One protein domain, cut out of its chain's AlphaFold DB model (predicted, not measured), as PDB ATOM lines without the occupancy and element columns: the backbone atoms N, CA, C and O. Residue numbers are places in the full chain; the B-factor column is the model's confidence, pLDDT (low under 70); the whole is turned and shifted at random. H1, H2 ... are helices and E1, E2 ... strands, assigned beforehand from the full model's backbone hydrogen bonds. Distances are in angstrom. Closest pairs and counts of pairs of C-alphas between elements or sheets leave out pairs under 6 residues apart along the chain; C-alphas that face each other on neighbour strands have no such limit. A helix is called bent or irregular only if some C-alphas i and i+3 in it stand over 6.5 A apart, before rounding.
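This is residues 9 to 73 of the 540 residues of an uncharacterized protein of Mycobacterium colombiense (UniProt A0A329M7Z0). One long helix, H2, runs along the length of the domain, and a shorter helix, H1, crosses it near its middle at a wide angle, while a long winding stretch without named elements, residues 9 to 26, lies on the same side of H2 as H1. Residues 68 to 73, of which 68 to 71 belong to H2, stick out free at one end, and a very short strand, E1, lies on the way from H1 to H2. The printed part has 65 residues with two named helices and one named strand, in the order H1, E1, H2; no two strands pair, and the class is mostly helix. The whole is compact, with a radius of gyration of the C-alphas of 11.4 A, and its C-alphas span 37 by 25 by 20 A along their three main axes, an outline that is only just elongated.

The printed part begins with a long stretch that holds no named element, residues 9 to 26, whose C-alphas lie 7 to 14 A from the mean of all C-alphas. H1, residues 27 to 38, follows it. E1, residues 44 to 46, comes after a tight link of 5 residues, and H1 and E1 are apart. E1 pairs with no named strand. A tight link of 3 residues joins E1 to H2, residues 50 to 71. Between E1 and H2 there are 3 pairs of C-alphas within 8 A, and the closest C-alphas of the two are those of Gly 46 and Val 52, 6.9 A apart. H1 and H2 touch, with 5 pairs of C-alphas within 8 A. Their closest C-alphas are those of Ala 36 and Leu 60, 7.0 A apart. H1 touches H2 with residues 32 to 36 alone, and H2 touches H1 with residues 60 to 64 alone. The lines of H1 and H2 stand at 71 degrees, only just about perpendicular, and their centres are 10.8 A apart. In the backbone of H2 every pair of O of residue i and N of residue i+4 is within hydrogen-bond range; in H1 this holds for 6 of 8 pairs.

The first printed C-alpha, that of Pro 9, is at (-9.385, 14.114, -18.230). H1 runs from Ala 27, with its C-alpha at (-17.681, -2.442, -17.920), to Lys 38, with its C-alpha at (-22.706, 14.549, -17.070), and is 17.7 A long from first to last C-alpha. H1 is irregular: C-alphas 28 and 31 are 7.7 A apart, where about 5 A is the distance in a regular helix, and its line is a rough one. E1, Tyr 44 to Gly 46, measures 5.7 A from first to last C-alpha. H2, the longest helix with 22 residues, begins at Pro 50 and ends at Arg 71, whose C-alpha is at (-32.577, 9.686, -4.814); it is 30.9 A long from first to last C-alpha and not bent.

The two C-alphas farthest apart in the domain are those of Pro 47 and Asn 73, 37.8 A, and the first and last printed C-alphas, those of Pro 9 and Asn 73, are 31.8 A apart. The printed part has no cut, and neither of the links between named elements is long. The mean pLDDT of the printed part is 76.3. The model's confidence is low, under 70, at 18 residues: residues 11 to 18, 27 to 28, 31, 48 and 68 to 73.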
ATOM      1  N   PRO A   9      -7.995  13.985 -18.654       84.06
ATOM      2  CA  PRO A   9      -9.385  14.114 -18.230       84.06
ATOM      3  C   PRO A   9     -10.342  13.600 -19.307       84.06
ATOM      4  O   PRO A   9     -10.034  13.640 -20.499       84.06
ATOM      5  N   VAL A  10     -11.521  13.151 -18.884       81.19
ATOM      6  CA  VAL A  10     -12.663  12.942 -19.779       81.19
ATOM      7  C   VAL A  10     -13.228  14.321 -20.162       81.19
ATOM      8  O   VAL A  10     -13.715  15.015 -19.270       81.19
ATOM      9  N   PRO A  11     -13.180  14.751 -21.440       64.25
ATOM     10  CA  PRO A  11     -13.503  16.137 -21.809       64.25
ATOM     11  C   PRO A  11     -15.003  16.459 -21.767       64.25
ATOM     12  O   PRO A  11     -15.389  17.565 -21.404       64.25
ATOM     13  N   ASP A  12     -15.843  15.495 -22.151       69.94
ATOM     14  CA  ASP A  12     -17.307  15.509 -22.039       69.94
ATOM     15  C   ASP A  12     -17.809  14.058 -22.158       69.94
ATOM     16  O   ASP A  12     -17.208  13.225 -22.839       69.94
ATOM     17  N   SER A  13     -18.950  13.769 -21.536       64.19
ATOM     18  CA  SER A  13     -19.723  12.530 -21.656       64.19
ATOM     19  C   SER A  13     -19.970  12.081 -23.099       64.19
ATOM     20  O   SER A  13     -20.034  10.885 -23.356       64.19
ATOM     21  N   ARG A  14     -20.069  13.013 -24.058       57.72
ATOM     22  CA  ARG A  14     -20.261  12.709 -25.489       57.72
ATOM     23  C   ARG A  14     -19.021  12.141 -26.181       57.72
ATOM     24  O   ARG A  14     -19.135  11.659 -27.303       57.72
ATOM     25  N   GLN A  15     -17.852  12.247 -25.551       62.88
ATOM     26  CA  GLN A  15     -16.591  11.709 -26.069       62.88
ATOM     27  C   GLN A  15     -16.209  10.373 -25.423       62.88
ATOM     28  O   GLN A  15     -15.257   9.745 -25.877       62.88
ATOM     29  N   LEU A  16     -16.939   9.941 -24.387       68.19
ATOM     30  CA  LEU A  16     -16.827   8.590 -23.847       68.19
ATOM     31  C   LEU A  16     -17.477   7.625 -24.827       68.19
ATOM     32  O   LEU A  16     -18.701   7.595 -24.960       68.19
ATOM     33  N   MET A  17     -16.656   6.813 -25.479       69.31
ATOM     34  CA  MET A  17     -17.161   5.686 -26.239       69.31
ATOM     35  C   MET A  17     -17.699   4.665 -25.254       69.31
ATOM     36  O   MET A  17     -17.152   4.478 -24.163       69.31
ATOM     37  N   VAL A  18     -18.747   3.944 -25.646       62.16
ATOM     38  CA  VAL A  18     -19.346   2.977 -24.730       62.16
ATOM     39  C   VAL A  18     -18.304   1.992 -24.171       62.16
ATOM     40  O   VAL A  18     -18.312   1.729 -22.979       62.16
ATOM     41  N   TRP A  19     -17.320   1.523 -24.935       70.44
ATOM     42  CA  TRP A  19     -16.277   0.596 -24.453       70.44
ATOM     43  C   TRP A  19     -15.109   1.233 -23.676       70.44
ATOM     44  O   TRP A  19     -14.219   0.492 -23.264       70.44
ATOM     45  N   ASP A  20     -15.106   2.540 -23.411       73.62
ATOM     46  CA  ASP A  20     -14.061   3.165 -22.597       73.62
ATOM     47  C   ASP A  20     -14.213   2.743 -21.126       73.62
ATOM     48  O   ASP A  20     -15.120   3.169 -20.407       73.62
ATOM     49  N   ILE A  21     -13.329   1.851 -20.668       75.31
ATOM     50  CA  ILE A  21     -13.265   1.433 -19.265       75.31
ATOM     51  C   ILE A  21     -12.261   2.336 -18.561       75.31
ATOM     52  O   ILE A  21     -11.054   2.206 -18.746       75.31
ATOM     53  N   LEU A  22     -12.762   3.242 -17.724       82.38
ATOM     54  CA  LEU A  22     -11.894   4.099 -16.926       82.38
ATOM     55  C   LEU A  22     -11.054   3.261 -15.949       82.38
ATOM     56  O   LEU A  22     -11.591   2.308 -15.365       82.38
ATOM     57  N   PRO A  23      -9.792   3.646 -15.677       86.56
ATOM     58  CA  PRO A  23      -8.967   3.012 -14.657       86.56
ATOM     59  C   PRO A  23      -9.738   2.810 -13.347       86.56
ATOM     60  O   PRO A  23     -10.349   3.743 -12.821       86.56
ATOM     61  N   GLY A  24      -9.735   1.577 -12.832       82.62
ATOM     62  CA  GLY A  24     -10.420   1.194 -11.590       82.62
ATOM     63  C   GLY A  24     -11.925   0.907 -11.711       82.62
ATOM     64  O   GLY A  24     -12.529   0.455 -10.735       82.62
ATOM     65  N   THR A  25     -12.539   1.111 -12.878       81.25
ATOM     66  CA  THR A  25     -13.963   0.818 -13.121       81.25
ATOM     67  C   THR A  25     -14.160  -0.514 -13.844       81.25
ATOM     68  O   THR A  25     -13.224  -1.105 -14.380       81.25
ATOM     69  N   ARG A  26     -15.391  -1.037 -13.828       75.31
ATOM     70  CA  ARG A  26     -15.780  -2.233 -14.594       75.31
ATOM     71  C   ARG A  26     -16.733  -1.847 -15.717       75.31
ATOM     72  O   ARG A  26     -17.541  -0.944 -15.537       75.31
ATOM     73  N   ALA A  27     -16.754  -2.632 -16.797       65.19
ATOM     74  CA  ALA A  27     -17.681  -2.442 -17.920       65.19
ATOM     75  C   ALA A  27     -19.153  -2.314 -17.488       65.19
ATOM     76  O   ALA A  27     -19.904  -1.547 -18.075       65.19
ATOM     77  N   LYS A  28     -19.565  -3.012 -16.420       67.12
ATOM     78  CA  LYS A  28     -20.925  -2.928 -15.865       67.12
ATOM     79  C   LYS A  28     -21.272  -1.598 -15.183       67.12
ATOM     80  O   LYS A  28     -22.421  -1.409 -14.833       67.12
ATOM     81  N   GLN A  29     -20.296  -0.729 -14.925       73.94
ATOM     82  CA  GLN A  29     -20.479   0.558 -14.238       73.94
ATOM     83  C   GLN A  29     -20.523   1.733 -15.221       73.94
ATOM     84  O   GLN A  29     -20.431   2.885 -14.810       73.94
ATOM     85  N   TRP A  30     -20.628   1.457 -16.519       72.19
ATOM     86  CA  TRP A  30     -20.555   2.474 -17.562       72.19
ATOM     87  C   TRP A  30     -21.639   3.549 -17.428       72.19
ATOM     88  O   TRP A  30     -21.347   4.724 -17.617       72.19
ATOM     89  N   HIS A  31     -22.861   3.179 -17.036       68.12
ATOM     90  CA  HIS A  31     -23.968   4.117 -16.833       68.12
ATOM     91  C   HIS A  31     -23.685   5.078 -15.677       68.12
ATOM     92  O   HIS A  31     -24.033   6.256 -15.753       68.12
ATOM     93  N   LEU A  32     -23.009   4.595 -14.628       75.44
ATOM     94  CA  LEU A  32     -22.563   5.416 -13.503       75.44
ATOM     95  C   LEU A  32     -21.465   6.386 -13.932       75.44
ATOM     96  O   LEU A  32     -21.511   7.551 -13.564       75.44
ATOM     97  N   VAL A  33     -20.504   5.913 -14.728       78.38
ATOM     98  CA  VAL A  33     -19.431   6.749 -15.283       78.38
ATOM     99  C   VAL A  33     -20.012   7.855 -16.158       78.38
ATOM    100  O   VAL A  33     -19.705   9.024 -15.950       78.38
ATOM    101  N   GLU A  34     -20.893   7.499 -17.091       73.88
ATOM    102  CA  GLU A  34     -21.521   8.455 -18.001       73.88
ATOM    103  C   GLU A  34     -22.318   9.524 -17.236       73.88
ATOM    104  O   GLU A  34     -22.191  10.718 -17.504       73.88
ATOM    105  N   SER A  35     -23.103   9.097 -16.242       75.25
ATOM    106  CA  SER A  35     -23.917   9.998 -15.419       75.25
ATOM    107  C   SER A  35     -23.057  10.889 -14.522       75.25
ATOM    108  O   SER A  35     -23.365  12.062 -14.350       75.25
ATOM    109  N   ALA A  36     -21.957  10.364 -13.976       80.06
ATOM    110  CA  ALA A  36     -21.028  11.148 -13.172       80.06
ATOM    111  C   ALA A  36     -20.366  12.251 -14.008       80.06
ATOM    112  O   ALA A  36     -20.331  13.398 -13.576       80.06
ATOM    113  N   VAL A  37     -19.909  11.942 -15.225       79.75
ATOM    114  CA  VAL A  37     -19.316  12.952 -16.119       79.75
ATOM    115  C   VAL A  37     -20.346  14.004 -16.533       79.75
ATOM    116  O   VAL A  37     -20.028  15.191 -16.540       79.75
ATOM    117  N   LYS A  38     -21.598  13.607 -16.809       74.56
ATOM    118  CA  LYS A  38     -22.706  14.549 -17.070       74.56
ATOM    119  C   LYS A  38     -22.990  15.485 -15.897       74.56
ATOM    120  O   LYS A  38     -23.266  16.659 -16.114       74.56
ATOM    121  N   ASP A  39     -22.879  14.981 -14.673       76.75
ATOM    122  CA  ASP A  39     -22.993  15.775 -13.446       76.75
ATOM    123  C   ASP A  39     -21.758  16.662 -13.183       76.75
ATOM    124  O   ASP A  39     -21.683  17.326 -12.148       76.75
ATOM    125  N   GLY A  40     -20.774  16.670 -14.087       82.00
ATOM    126  CA  GLY A  40     -19.548  17.454 -13.957       82.00
ATOM    127  C   GLY A  40     -18.493  16.817 -13.052       82.00
ATOM    128  O   GLY A  40     -17.567  17.505 -12.623       82.00
ATOM    129  N   ILE A  41     -18.600  15.521 -12.740       87.31
ATOM    130  CA  ILE A  41     -17.556  14.808 -12.001       87.31
ATOM    131  C   ILE A  41     -16.368  14.560 -12.924       87.31
ATOM    132  O   ILE A  41     -16.446  13.814 -13.899       87.31
ATOM    133  N   GLU A  42     -15.240  15.162 -12.564       88.62
ATOM    134  CA  GLU A  42     -13.981  15.008 -13.277       88.62
ATOM    135  C   GLU A  42     -13.419  13.592 -13.066       88.62
ATOM    136  O   GLU A  42     -13.037  13.218 -11.951       88.62
ATOM    137  N   LEU A  43     -13.376  12.811 -14.145       88.75
ATOM    138  CA  LEU A  43     -12.791  11.471 -14.211       88.75
ATOM    139  C   LEU A  43     -11.685  11.441 -15.273       88.75
ATOM    140  O   LEU A  43     -11.645  12.297 -16.156       88.75
ATOM    141  N   TYR A  44     -10.793  10.449 -15.204       88.38
ATOM    142  CA  TYR A  44      -9.593  10.409 -16.049       88.38
ATOM    143  C   TYR A  44      -9.448   9.083 -16.800       88.38
ATOM    144  O   TYR A  44      -9.655   8.017 -16.218       88.38
ATOM    145  N   LEU A  45      -9.057   9.160 -18.077       81.69
ATOM    146  CA  LEU A  45      -8.835   8.030 -18.992       81.69
ATOM    147  C   LEU A  45      -7.454   7.380 -18.825       81.69
ATOM    148  O   LEU A  45      -7.256   6.242 -19.232       81.69
ATOM    149  N   GLY A  46      -6.485   8.095 -18.255       80.25
ATOM    150  CA  GLY A  46      -5.128   7.586 -18.083       80.25
ATOM    151  C   GLY A  46      -4.172   8.612 -17.462       80.25
ATOM    152  O   GLY A  46      -4.589   9.754 -17.251       80.25
ATOM    153  N   PRO A  47      -2.896   8.255 -17.209       70.38
ATOM    154  CA  PRO A  47      -2.283   6.934 -17.434       70.38
ATOM    155  C   PRO A  47      -2.895   5.828 -16.542       70.38
ATOM    156  O   PRO A  47      -3.740   6.125 -15.703       70.38
ATOM    157  N   GLU A  48      -2.496   4.556 -16.695       63.53
ATOM    158  CA  GLU A  48      -2.967   3.425 -15.858       63.53
ATOM    159  C   GLU A  48      -2.092   3.109 -14.605       63.53
ATOM    160  O   GLU A  48      -1.751   1.944 -14.390       63.53
ATOM    161  N   PRO A  49      -1.673   4.056 -13.736       70.19
ATOM    162  CA  PRO A  49      -1.050   3.703 -12.472       70.19
ATOM    163  C   PRO A  49      -2.123   3.557 -11.360       70.19
ATOM    164  O   PRO A  49      -3.281   3.966 -11.539       70.19
ATOM    165  N   PRO A  50      -1.785   2.973 -10.193       78.31
ATOM    166  CA  PRO A  50      -2.739   2.743  -9.102       78.31
ATOM    167  C   PRO A  50      -3.462   4.011  -8.614       78.31
ATOM    168  O   PRO A  50      -4.582   3.930  -8.102       78.31
ATOM    169  N   GLU A  51      -2.856   5.187  -8.776       84.94
ATOM    170  CA  GLU A  51      -3.356   6.472  -8.287       84.94
ATOM    171  C   GLU A  51      -4.582   6.965  -9.064       84.94
ATOM    172  O   GLU A  51      -5.548   7.410  -8.440       84.94
ATOM    173  N   VAL A  52      -4.587   6.844 -10.400       84.81
ATOM    174  CA  VAL A  52      -5.727   7.249 -11.249       84.81
ATOM    175  C   VAL A  52      -6.924   6.334 -10.989       84.81
ATOM    176  O   VAL A  52      -8.048   6.804 -10.809       84.81
ATOM    177  N   ALA A  53      -6.678   5.027 -10.869       85.25
ATOM    178  CA  ALA A  53      -7.707   4.050 -10.524       85.25
ATOM    179  C   ALA A  53      -8.302   4.306  -9.131       85.25
ATOM    180  O   ALA A  53      -9.523   4.306  -8.958       85.25
ATOM    181  N   THR A  54      -7.449   4.578  -8.139       88.31
ATOM    182  CA  THR A  54      -7.884   4.911  -6.775       88.31
ATOM    183  C   THR A  54      -8.724   6.186  -6.762       88.31
ATOM    184  O   THR A  54      -9.762   6.229  -6.098       88.31
ATOM    185  N   TYR A  55      -8.322   7.201  -7.533       90.44
ATOM    186  CA  TYR A  55      -9.071   8.443  -7.664       90.44
ATOM    187  C   TYR A  55     -10.437   8.227  -8.316       90.44
ATOM    188  O   TYR A  55     -11.443   8.585  -7.709       90.44
ATOM    189  N   ASN A  56     -10.500   7.611  -9.502       90.06
ATOM    190  CA  ASN A  56     -11.759   7.387 -10.221       90.06
ATOM    191  C   ASN A  56     -12.752   6.591  -9.361       90.06
ATOM    192  O   ASN A  56     -13.922   6.958  -9.248       90.06
ATOM    193  N   VAL A  57     -12.283   5.535  -8.685       88.12
ATOM    194  CA  VAL A  57     -13.108   4.741  -7.761       88.12
ATOM    195  C   VAL A  57     -13.584   5.578  -6.575       88.12
ATOM    196  O   VAL A  57     -14.741   5.458  -6.170       88.12
ATOM    197  N   GLY A  58     -12.712   6.412  -6.001       86.69
ATOM    198  CA  GLY A  58     -13.056   7.313  -4.902       86.69
ATOM    199  C   GLY A  58     -14.097   8.357  -5.303       86.69
ATOM    200  O   GLY A  58     -15.105   8.503  -4.611       86.69
ATOM    201  N   ALA A  59     -13.890   9.019  -6.443       88.25
ATOM    202  CA  ALA A  59     -14.782  10.025  -7.009       88.25
ATOM    203  C   ALA A  59     -16.165   9.435  -7.313       88.25
ATOM    204  O   ALA A  59     -17.170   9.956  -6.833       88.25
ATOM    205  N   LEU A  60     -16.220   8.287  -7.997       86.81
ATOM    206  CA  LEU A  60     -17.477   7.591  -8.282       86.81
ATOM    207  C   LEU A  60     -18.193   7.144  -7.006       86.81
ATOM    208  O   LEU A  60     -19.403   7.306  -6.904       86.81
ATOM    209  N   LYS A  61     -17.476   6.612  -6.006       86.19
ATOM    210  CA  LYS A  61     -18.088   6.228  -4.722       86.19
ATOM    211  C   LYS A  61     -18.654   7.432  -3.971       86.19
ATOM    212  O   LYS A  61     -19.742   7.320  -3.406       86.19
ATOM    213  N   ALA A  62     -17.932   8.551  -3.942       85.81
ATOM    214  CA  ALA A  62     -18.368   9.776  -3.277       85.81
ATOM    215  C   ALA A  62     -19.605  10.369  -3.965       85.81
ATOM    216  O   ALA A  62     -20.630  10.563  -3.309       85.81
ATOM    217  N   TRP A  63     -19.539  10.540  -5.288       88.56
ATOM    218  CA  TRP A  63     -20.655  10.992  -6.115       88.56
ATOM    219  C   TRP A  63     -21.877  10.081  -5.963       88.56
ATOM    220  O   TRP A  63     -22.973  10.550  -5.666       88.56
ATOM    221  N   HIS A  64     -21.692   8.761  -6.060       80.94
ATOM    222  CA  HIS A  64     -22.791   7.804  -5.952       80.94
ATOM    223  C   HIS A  64     -23.438   7.822  -4.561       80.94
ATOM    224  O   HIS A  64     -24.657   7.710  -4.443       80.94
ATOM    225  N   LYS A  65     -22.650   8.005  -3.492       81.31
ATOM    226  CA  LYS A  65     -23.166   8.140  -2.122       81.31
ATOM    227  C   LYS A  65     -24.024   9.399  -1.965       81.31
ATOM    228  O   LYS A  65     -25.114   9.311  -1.401       81.31
ATOM    229  N   GLU A  66     -23.557  10.543  -2.465       78.12
ATOM    230  CA  GLU A  66     -24.307  11.804  -2.423       78.12
ATOM    231  C   GLU A  66     -25.587  11.721  -3.267       78.12
ATOM    232  O   GLU A  66     -26.673  12.102  -2.825       78.12
ATOM    233  N   ARG A  67     -25.482  11.136  -4.461       74.31
ATOM    234  CA  ARG A  67     -26.599  10.969  -5.389       74.31
ATOM    235  C   ARG A  67     -27.651   9.996  -4.862       74.31
ATOM    236  O   ARG A  67     -28.842  10.279  -4.959       74.31
ATOM    237  N   LYS A  68     -27.243   8.887  -4.235       69.19
ATOM    238  CA  LYS A  68     -28.158   7.937  -3.582       69.19
ATOM    239  C   LYS A  68     -28.921   8.594  -2.429       69.19
ATOM    240  O   LYS A  68     -30.121   8.374  -2.314       69.19
ATOM    241  N   ALA A  69     -28.272   9.447  -1.633       67.94
ATOM    242  CA  ALA A  69     -28.950  10.212  -0.582       67.94
ATOM    243  C   ALA A  69     -30.012  11.178  -1.145       67.94
ATOM    244  O   ALA A  69     -31.082  11.309  -0.557       67.94
ATOM    245  N   LYS A  70     -29.761  11.793  -2.312       64.50
ATOM    246  CA  LYS A  70     -30.747  12.627  -3.027       64.50
ATOM    247  C   LYS A  70     -31.882  11.794  -3.654       64.50
ATOM    248  O   LYS A  70     -33.031  12.217  -3.594       64.50
ATOM    249  N   ARG A  71     -31.587  10.600  -4.197       56.66
ATOM    250  CA  ARG A  71     -32.577   9.686  -4.814       56.66
ATOM    251  C   ARG A  71     -33.550   9.066  -3.817       56.66
ATOM    252  O   ARG A  71     -34.704   8.896  -4.166       56.66
ATOM    253  N   VAL A  72     -33.141   8.756  -2.583       51.16
ATOM    254  CA  VAL A  72     -34.053   8.168  -1.573       51.16
ATOM    255  C   VAL A  72     -35.255   9.080  -1.267       51.16
ATOM    256  O   VAL A  72     -36.305   8.586  -0.868       51.16
ATOM    257  N   ASN A  73     -35.153  10.384  -1.542       47.75
ATOM    258  CA  ASN A  73     -36.261  11.334  -1.407       47.75
ATOM    259  C   ASN A  73     -37.206  11.381  -2.631       47.75
ATOM    260  O   ASN A  73     -38.214  12.080  -2.583       47.75
TER     261      ASN A  73